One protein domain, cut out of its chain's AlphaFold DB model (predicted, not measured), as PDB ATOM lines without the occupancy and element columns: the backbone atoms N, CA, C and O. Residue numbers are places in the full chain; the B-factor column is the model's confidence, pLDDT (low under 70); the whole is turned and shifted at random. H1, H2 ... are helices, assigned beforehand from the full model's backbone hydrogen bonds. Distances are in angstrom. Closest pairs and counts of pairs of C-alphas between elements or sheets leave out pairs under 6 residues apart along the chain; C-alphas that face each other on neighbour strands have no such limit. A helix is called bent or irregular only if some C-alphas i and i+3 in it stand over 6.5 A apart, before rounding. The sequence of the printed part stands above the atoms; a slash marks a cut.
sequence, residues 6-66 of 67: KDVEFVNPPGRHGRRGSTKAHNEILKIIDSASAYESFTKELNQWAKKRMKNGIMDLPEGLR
ATOM      1  N   LYS A   6     243.514 181.255 318.948       65.50
ATOM      2  CA  LYS A   6     242.624 181.027 317.793       65.50
ATOM      3  C   LYS A   6     243.323 181.018 316.420       65.50
ATOM      4  O   LYS A   6     242.770 180.468 315.472       65.50
ATOM      5  N   ASP A   7     244.502 181.625 316.311       78.44
ATOM      6  CA  ASP A   7     245.255 181.765 315.059       78.44
ATOM      7  C   ASP A   7     246.378 180.725 314.933       78.44
ATOM      8  O   ASP A   7     247.100 180.715 313.941       78.44
ATOM      9  N   VAL A   8     246.509 179.819 315.911       86.31
ATOM     10  CA  VAL A   8     247.490 178.730 315.861       86.31
ATOM     11  C   VAL A   8     247.092 177.727 314.783       86.31
ATOM     12  O   VAL A   8     246.012 177.126 314.829       86.31
ATOM     13  N   GLU A   9     247.991 177.538 313.821       92.38
ATOM     14  CA  GLU A   9     247.848 176.605 312.708       92.38
ATOM     15  C   GLU A   9     248.737 175.379 312.906       92.38
ATOM     16  O   GLU A   9     249.899 175.478 313.308       92.38
ATOM     17  N   PHE A  10     248.178 174.215 312.582       92.44
ATOM     18  CA  PHE A  10     248.860 172.934 312.649       92.44
ATOM     19  C   PHE A  10     249.162 172.399 311.251       92.44
ATOM     20  O   PHE A  10     248.380 172.604 310.323       92.44
ATOM     21  N   VAL A  11     250.251 171.647 311.121       94.12
ATOM     22  CA  VAL A  11     250.683 170.944 309.906       94.12
ATOM     23  C   VAL A  11     250.883 169.463 310.206       94.12
ATOM     24  O   VAL A  11     251.388 169.123 311.267       94.12
ATOM     25  N   ASN A  12     250.510 168.567 309.291       89.75
ATOM     26  CA  ASN A  12     250.676 167.104 309.424       89.75
ATOM     27  C   ASN A  12     249.842 166.416 310.536       89.75
ATOM     28  O   ASN A  12     250.407 165.846 311.469       89.75
ATOM     29  N   PRO A  13     248.497 166.394 310.460       91.12
ATOM     30  CA  PRO A  13     247.648 166.933 309.399       91.12
ATOM     31  C   PRO A  13     247.364 168.433 309.577       91.12
ATOM     32  O   PRO A  13     247.500 168.952 310.694       91.12
ATOM     33  N   PRO A  14     246.962 169.123 308.494       91.81
ATOM     34  CA  PRO A  14     246.572 170.521 308.560       91.81
ATOM     35  C   PRO A  14     245.371 170.725 309.491       91.81
ATOM     36  O   PRO A  14     244.434 169.924 309.515       91.81
ATOM     37  N   GLY A  15     245.396 171.812 310.256       90.38
ATOM     38  CA  GLY A  15     244.312 172.186 311.157       90.38
ATOM     39  C   GLY A  15     244.513 173.574 311.745       90.38
ATOM     40  O   GLY A  15     245.557 174.195 311.568       90.38
ATOM     41  N   ARG A  16     243.511 174.064 312.470       91.12
ATOM     42  CA  ARG A  16     243.608 175.311 313.233       91.12
ATOM     43  C   ARG A  16     242.987 175.104 314.602       91.12
ATOM     44  O   ARG A  16     242.014 174.358 314.727       91.12
ATOM     45  N   HIS A  17     243.548 175.743 315.618       87.94
ATOM     46  CA  HIS A  17     243.033 175.649 316.973       87.94
ATOM     47  C   HIS A  17     241.547 176.040 317.047       87.94
ATOM     48  O   HIS A  17     241.116 177.026 316.446       87.94
ATOM     49  N   GLY A  18     240.751 175.218 317.737       85.88
ATOM     50  CA  GLY A  18     239.298 175.395 317.839       85.88
ATOM     51  C   GLY A  18     238.516 175.068 316.559       85.88
ATOM     52  O   GLY A  18     237.312 175.301 316.504       85.88
ATOM     53  N   ARG A  19     239.170 174.534 315.518       88.31
ATOM     54  CA  ARG A  19     238.538 174.104 314.260       88.31
ATOM     55  C   ARG A  19     238.820 172.628 313.965       88.31
ATOM     56  O   ARG A  19     239.477 171.921 314.733       88.31
ATOM     57  N   ARG A  20     238.325 172.148 312.819       82.44
ATOM     58  CA  ARG A  20     238.603 170.796 312.314       82.44
ATOM     59  C   ARG A  20     240.118 170.547 312.279       82.44
ATOM     60  O   ARG A  20     240.887 171.397 311.837       82.44
ATOM     61  N   GLY A  21     240.534 169.386 312.781       78.94
ATOM     62  CA  GLY A  21     241.946 169.020 312.944       78.94
ATOM     63  C   GLY A  21     242.543 169.365 314.317       78.94
ATOM     64  O   GLY A  21     243.555 168.768 314.681       78.94
ATOM     65  N   SER A  22     241.904 170.232 315.118       88.06
ATOM     66  CA  SER A  22     242.397 170.616 316.454       88.06
ATOM     67  C   SER A  22     242.410 169.450 317.444       88.06
ATOM     68  O   SER A  22     243.361 169.322 318.207       88.06
ATOM     69  N   THR A  23     241.414 168.557 317.401       91.44
ATOM     70  CA  THR A  23     241.307 167.416 318.332       91.44
ATOM     71  C   THR A  23     242.544 166.522 318.304       91.44
ATOM     72  O   THR A  23     243.007 166.073 319.346       91.44
ATOM     73  N   LYS A  24     243.126 166.287 317.120       93.06
ATOM     74  CA  LYS A  24     244.341 165.473 317.013       93.06
ATOM     75  C   LYS A  24     245.536 166.167 317.668       93.06
ATOM     76  O   LYS A  24     246.242 165.527 318.435       93.06
ATOM     77  N   ALA A  25     245.730 167.458 317.393       93.25
ATOM     78  CA  ALA A  25     246.801 168.241 318.009       93.25
ATOM     79  C   ALA A  25     246.662 168.279 319.540       93.25
ATOM     80  O   ALA A  25     247.638 168.079 320.252       93.25
ATOM     81  N   HIS A  26     245.438 168.456 320.046       93.62
ATOM     82  CA  HIS A  26     245.156 168.414 321.481       93.62
ATOM     83  C   HIS A  26     245.484 167.055 322.099       93.62
ATOM     84  O   HIS A  26     246.205 167.012 323.088       93.62
ATOM     85  N   ASN A  27     245.047 165.950 321.491       96.12
ATOM     86  CA  ASN A  27     245.335 164.607 322.006       96.12
ATOM     87  C   ASN A  27     246.832 164.265 321.983       96.12
ATOM     88  O   ASN A  27     247.307 163.526 322.838       96.12
ATOM     89  N   GLU A  28     247.585 164.773 321.007       96.38
ATOM     90  CA  GLU A  28     249.043 164.620 320.973       96.38
ATOM     91  C   GLU A  28     249.713 165.383 322.124       96.38
ATOM     92  O   GLU A  28     250.580 164.827 322.787       96.38
ATOM     93  N   ILE A  29     249.280 166.620 322.400       95.25
ATOM     94  CA  ILE A  29     249.795 167.408 323.529       95.25
ATOM     95  C   ILE A  29     249.429 166.756 324.868       95.25
ATOM     96  O   ILE A  29     250.289 166.672 325.738       95.25
ATOM     97  N   LEU A  30     248.196 166.263 325.030       97.75
ATOM     98  CA  LEU A  30     247.780 165.549 326.243       97.75
ATOM     99  C   LEU A  30     248.680 164.341 326.511       97.75
ATOM    100  O   LEU A  30     249.171 164.194 327.620       97.75
ATOM    101  N   LYS A  31     249.011 163.553 325.481       98.38
ATOM    102  CA  LYS A  31     249.948 162.430 325.630       98.38
ATOM    103  C   LYS A  31     251.329 162.861 326.121       98.38
ATOM    104  O   LYS A  31     251.883 162.163 326.954       98.38
ATOM    105  N   ILE A  32     251.861 163.982 325.624       98.19
ATOM    106  CA  ILE A  32     253.150 164.534 326.081       98.19
ATOM    107  C   ILE A  32     253.074 164.941 327.557       98.19
ATOM    108  O   ILE A  32     254.023 164.734 328.303       98.19
ATOM    109  N   ILE A  33     251.950 165.527 327.983       96.56
ATOM    110  CA  ILE A  33     251.722 165.882 329.390       96.56
ATOM    111  C   ILE A  33     251.669 164.613 330.246       96.56
ATOM    112  O   ILE A  33     252.367 164.536 331.252       96.56
ATOM    113  N   ASP A  34     250.896 163.614 329.820       98.00
ATOM    114  CA  ASP A  34     250.677 162.375 330.569       98.00
ATOM    115  C   ASP A  34     251.945 161.508 330.667       98.00
ATOM    116  O   ASP A  34     252.126 160.789 331.650       98.00
ATOM    117  N   SER A  35     252.834 161.555 329.665       97.25
ATOM    118  CA  SER A  35     254.090 160.792 329.656       97.25
ATOM    119  C   SER A  35     255.267 161.509 330.314       97.25
ATOM    120  O   SER A  35     256.295 160.879 330.573       97.25
ATOM    121  N   ALA A  36     255.167 162.815 330.562       97.31
ATOM    122  CA  ALA A  36     256.275 163.587 331.100       97.31
ATOM    123  C   ALA A  36     256.479 163.324 332.598       97.31
ATOM    124  O   ALA A  36     255.614 163.573 333.430       97.31
ATOM    125  N   SER A  37     257.689 162.899 332.958       96.44
ATOM    126  CA  SER A  37     258.101 162.702 334.354       96.44
ATOM    127  C   SER A  37     258.444 164.000 335.095       96.44
ATOM    128  O   SER A  37     258.510 164.014 336.321       96.44
ATOM    129  N   ALA A  38     258.708 165.085 334.363       97.19
ATOM    130  CA  ALA A  38     259.121 166.372 334.900       97.19
ATOM    131  C   ALA A  38     258.795 167.505 333.918       97.19
ATOM    132  O   ALA A  38     258.558 167.294 332.727       97.19
ATOM    133  N   TYR A  39     258.859 168.746 334.401       95.50
ATOM    134  CA  TYR A  39     258.639 169.917 333.552       95.50
ATOM    135  C   TYR A  39     259.655 170.015 332.399       95.50
ATOM    136  O   TYR A  39     259.308 170.386 331.277       95.50
ATOM    137  N   GLU A  40     260.915 169.652 332.642       95.94
ATOM    138  CA  GLU A  40     261.949 169.685 331.605       95.94
ATOM    139  C   GLU A  40     261.678 168.669 330.483       95.94
ATOM    140  O   GLU A  40     261.762 169.027 329.306       95.94
ATOM    141  N   SER A  41     261.271 167.437 330.817       96.69
ATOM    142  CA  SER A  41     260.905 166.433 329.810       96.69
ATOM    143  C   SER A  41     259.666 166.857 329.019       96.69
ATOM    144  O   SER A  41     259.706 166.827 327.787       96.69
ATOM    145  N   PHE A  42     258.637 167.382 329.695       96.94
ATOM    146  CA  PHE A  42     257.468 167.988 329.049       96.94
ATOM    147  C   PHE A  42     257.867 169.079 328.045       96.94
ATOM    148  O   PHE A  42     257.486 169.024 326.875       96.94
ATOM    149  N   THR A  43     258.653 170.075 328.472       96.81
ATOM    150  CA  THR A  43     259.023 171.198 327.595       96.81
ATOM    151  C   THR A  43     259.880 170.748 326.416       96.81
ATOM    152  O   THR A  43     259.662 171.214 325.296       96.81
ATOM    153  N   LYS A  44     260.812 169.809 326.617       97.06
ATOM    154  CA  LYS A  44     261.621 169.239 325.533       97.06
ATOM    155  C   LYS A  44     260.745 168.556 324.484       97.06
ATOM    156  O   LYS A  44     260.886 168.846 323.294       97.06
ATOM    157  N   GLU A  45     259.830 167.687 324.901       97.88
ATOM    158  CA  GLU A  45     258.933 166.977 323.985       97.88
ATOM    159  C   GLU A  45     257.942 167.916 323.295       97.88
ATOM    160  O   GLU A  45     257.756 167.818 322.081       97.88
ATOM    161  N   LEU A  46     257.391 168.894 324.020       97.62
ATOM    162  CA  LEU A  46     256.520 169.922 323.453       97.62
ATOM    163  C   LEU A  46     257.218 170.701 322.331       97.62
ATOM    164  O   LEU A  46     256.618 170.937 321.284       97.62
ATOM    165  N   ASN A  47     258.491 171.071 322.507       97.88
ATOM    166  CA  ASN A  47     259.256 171.763 321.466       97.88
ATOM    167  C   ASN A  47     259.518 170.862 320.252       97.88
ATOM    168  O   ASN A  47     259.428 171.326 319.115       97.88
ATOM    169  N   GLN A  48     259.795 169.571 320.457       97.94
ATOM    170  CA  GLN A  48     259.941 168.618 319.349       97.94
ATOM    171  C   GLN A  48     258.627 168.406 318.592       97.94
ATOM    172  O   GLN A  48     258.625 168.337 317.362       97.94
ATOM    173  N   TRP A  49     257.509 168.341 319.311       97.44
ATOM    174  CA  TRP A  49     256.179 168.300 318.720       97.44
ATOM    175  C   TRP A  49     255.894 169.582 317.929       97.44
ATOM    176  O   TRP A  49     255.529 169.500 316.757       97.44
ATOM    177  N   ALA A  50     256.168 170.760 318.500       96.44
ATOM    178  CA  ALA A  50     255.947 172.052 317.852       96.44
ATOM    179  C   ALA A  50     256.736 172.183 316.543       96.44
ATOM    180  O   ALA A  50     256.151 172.553 315.531       96.44
ATOM    181  N   LYS A  51     258.017 171.781 316.506       96.56
ATOM    182  CA  LYS A  51     258.832 171.764 315.270       96.56
ATOM    183  C   LYS A  51     258.176 170.990 314.124       96.56
ATOM    184  O   LYS A  51     258.361 171.343 312.967       96.56
ATOM    185  N   LYS A  52     257.436 169.927 314.443       96.06
ATOM    186  CA  LYS A  52     256.796 169.044 313.457       96.06
ATOM    187  C   LYS A  52     255.362 169.444 313.128       96.06
ATOM    188  O   LYS A  52     254.871 169.086 312.057       96.06
ATOM    189  N   ARG A  53     254.673 170.089 314.074       95.62
ATOM    190  CA  ARG A  53     253.214 170.246 314.060       95.62
ATOM    191  C   ARG A  53     252.742 171.684 313.997       95.62
ATOM    192  O   ARG A  53     251.627 171.872 313.538       95.62
ATOM    193  N   MET A  54     253.524 172.675 314.412       93.50
ATOM    194  CA  MET A  54     253.163 174.091 314.286       93.50
ATOM    195  C   MET A  54     253.700 174.670 312.982       93.50
ATOM    196  O   MET A  54     254.811 174.343 312.566       93.50
ATOM    197  N   LYS A  55     252.921 175.550 312.345       93.50
ATOM    198  CA  LYS A  55     253.289 176.147 311.055       93.50
ATOM    199  C   LYS A  55     254.618 176.908 311.106       93.50
ATOM    200  O   LYS A  55     255.411 176.761 310.182       93.50
ATOM    201  N   ASN A  56     254.886 177.649 312.184       92.56
ATOM    202  CA  ASN A  56     256.165 178.337 312.398       92.56
ATOM    203  C   ASN A  56     257.057 177.613 313.424       92.56
ATOM    204  O   ASN A  56     257.943 178.214 314.040       92.56
ATOM    205  N   GLY A  57     256.825 176.316 313.644       94.00
ATOM    206  CA  GLY A  57     257.591 175.515 314.591       94.00
ATOM    207  C   GLY A  57     257.511 176.053 316.024       94.00
ATOM    208  O   GLY A  57     256.457 176.473 316.494       94.00
ATOM    209  N   ILE A  58     258.651 176.078 316.722       94.25
ATOM    210  CA  ILE A  58     258.730 176.561 318.113       94.25
ATOM    211  C   ILE A  58     258.350 178.038 318.270       94.25
ATOM    212  O   ILE A  58     258.019 178.467 319.371       94.25
ATOM    213  N   MET A  59     258.380 178.831 317.194       91.94
ATOM    214  CA  MET A  59     258.056 180.257 317.271       91.94
ATOM    215  C   MET A  59     256.578 180.500 317.583       91.94
ATOM    216  O   MET A  59     256.244 181.530 318.167       91.94
ATOM    217  N   ASP A  60     255.710 179.533 317.283       90.56
ATOM    218  CA  ASP A  60     254.291 179.590 317.642       90.56
ATOM    219  C   ASP A  60     254.032 179.206 319.113       90.56
ATOM    220  O   ASP A  60     252.928 179.419 319.618       90.56
ATOM    221  N   LEU A  61     255.037 178.695 319.840       90.56
ATOM    222  CA  LEU A  61     254.931 178.499 321.285       90.56
ATOM    223  C   LEU A  61     255.043 179.838 322.033       90.56
ATOM    224  O   LEU A  61     255.765 180.742 321.590       90.56
ATOM    225  N   PRO A  62     254.401 179.967 323.209       87.81
ATOM    226  CA  PRO A  62     254.684 181.046 324.148       87.81
ATOM    227  C   PRO A  62     256.172 181.099 324.494       87.81
ATOM    228  O   PRO A  62     256.798 180.063 324.697       87.81
ATOM    229  N   GLU A  63     256.727 182.303 324.622       88.81
ATOM    230  CA  GLU A  63     258.166 182.522 324.823       88.81
ATOM    231  C   GLU A  63     258.755 181.728 326.001       88.81
ATOM    232  O   GLU A  63     259.791 181.091 325.847       88.81
ATOM    233  N   GLY A  64     258.043 181.643 327.130       88.62
ATOM    234  CA  GLY A  64     258.487 180.863 328.295       88.62
ATOM    235  C   GLY A  64     258.596 179.348 328.062       88.62
ATOM    236  O   GLY A  64     259.278 178.659 328.823       88.62
ATOM    237  N   LEU A  65     257.962 178.836 327.003       90.88
ATOM    238  CA  LEU A  65     257.961 177.427 326.616       90.88
ATOM    239  C   LEU A  65     258.913 177.119 325.458       90.88
ATOM    240  O   LEU A  65     259.062 175.948 325.128       90.88
ATOM    241  N   ARG A  66     259.563 178.115 324.846       93.00
ATOM    242  CA  ARG A  66     260.537 177.883 323.769       93.00
ATOM    243  C   ARG A  66     261.841 177.335 324.360       93.00
ATOM    244  O   ARG A  66     262.322 177.850 325.376       93.00
TER     245      ARG A  66
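This is residues 6 to 66 of the 67 residues of an uncharacterized protein of Fictibacillus macauensis ZFHKF-1 (UniProt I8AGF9). Two helices of like length, H1 and H2, lie side by side as a helical hairpin. A stretch with no named element, residues 6 to 21, folds across the open end of the hairpin, where H1 begins and H2 ends, and the short helix H3 packs on the last part of H2, with the final residues folding back beside H2. The printed part has 61 residues, with three named helices in the order H1, H2, H3 and no named strand, and its class is all helix. It is compact, with a radius of gyration of the C-alphas of 11.1 A, and the C-alphas span 31 by 21 by 17 A.

The longest helix by residues is H2, residues 39 to 53, which measures 20.2 A from first to last C-alpha; it begins at C-alpha 39, at (258.639, 169.917, 333.552). H1, residues 22 to 35, also measures 20.2 A and begins at C-alpha 22, at (242.397, 170.616, 316.454). H3 is residues 57 to 60, ending at C-alpha 60, at (254.291, 179.590, 317.642). H3 is neither bent nor irregular, but only just: C-alphas 57 and 60 are 6.1 A apart. In the stretch before H1, residues 9 to 10 pair with residues 15 to 16, antiparallel, too short for named strands.

H2 touches both H1 and H3. H1 and H2 form a helical hairpin: they run opposite ways at a shallow tilt of 28 degrees, with their centres 11.1 A apart. Their closest C-alphas are those of Ile 33 and Phe 42, 6.1 A apart. H2 touches H3 with residues 47 to 51 alone, and the closest C-alphas of the two are those of Lys 51 and Gly 57, 4.0 A apart. H1 and H3 are apart. In H1 every O i to N i+4 pair is within hydrogen-bond range; in H2 10 of 11 are, and H3 is too short for such a pair, but its one O i to N i+3 pair is within range.

The two C-alphas farthest apart are those of Arg 20 and Ala 38, at 30.8 A. The first and last printed C-alphas, of Lys 6 and Arg 66, are 19.1 A apart. The printed part runs from residue 6 to residue 66 of a chain of 67 residues and has no cut. The links H1 to H2 and H2 to H3 are tight, each with 3 residues, and no link between named helices is long. The mean pLDDT of the printed part is 92.7, and residue 6 is the one printed residue under 70.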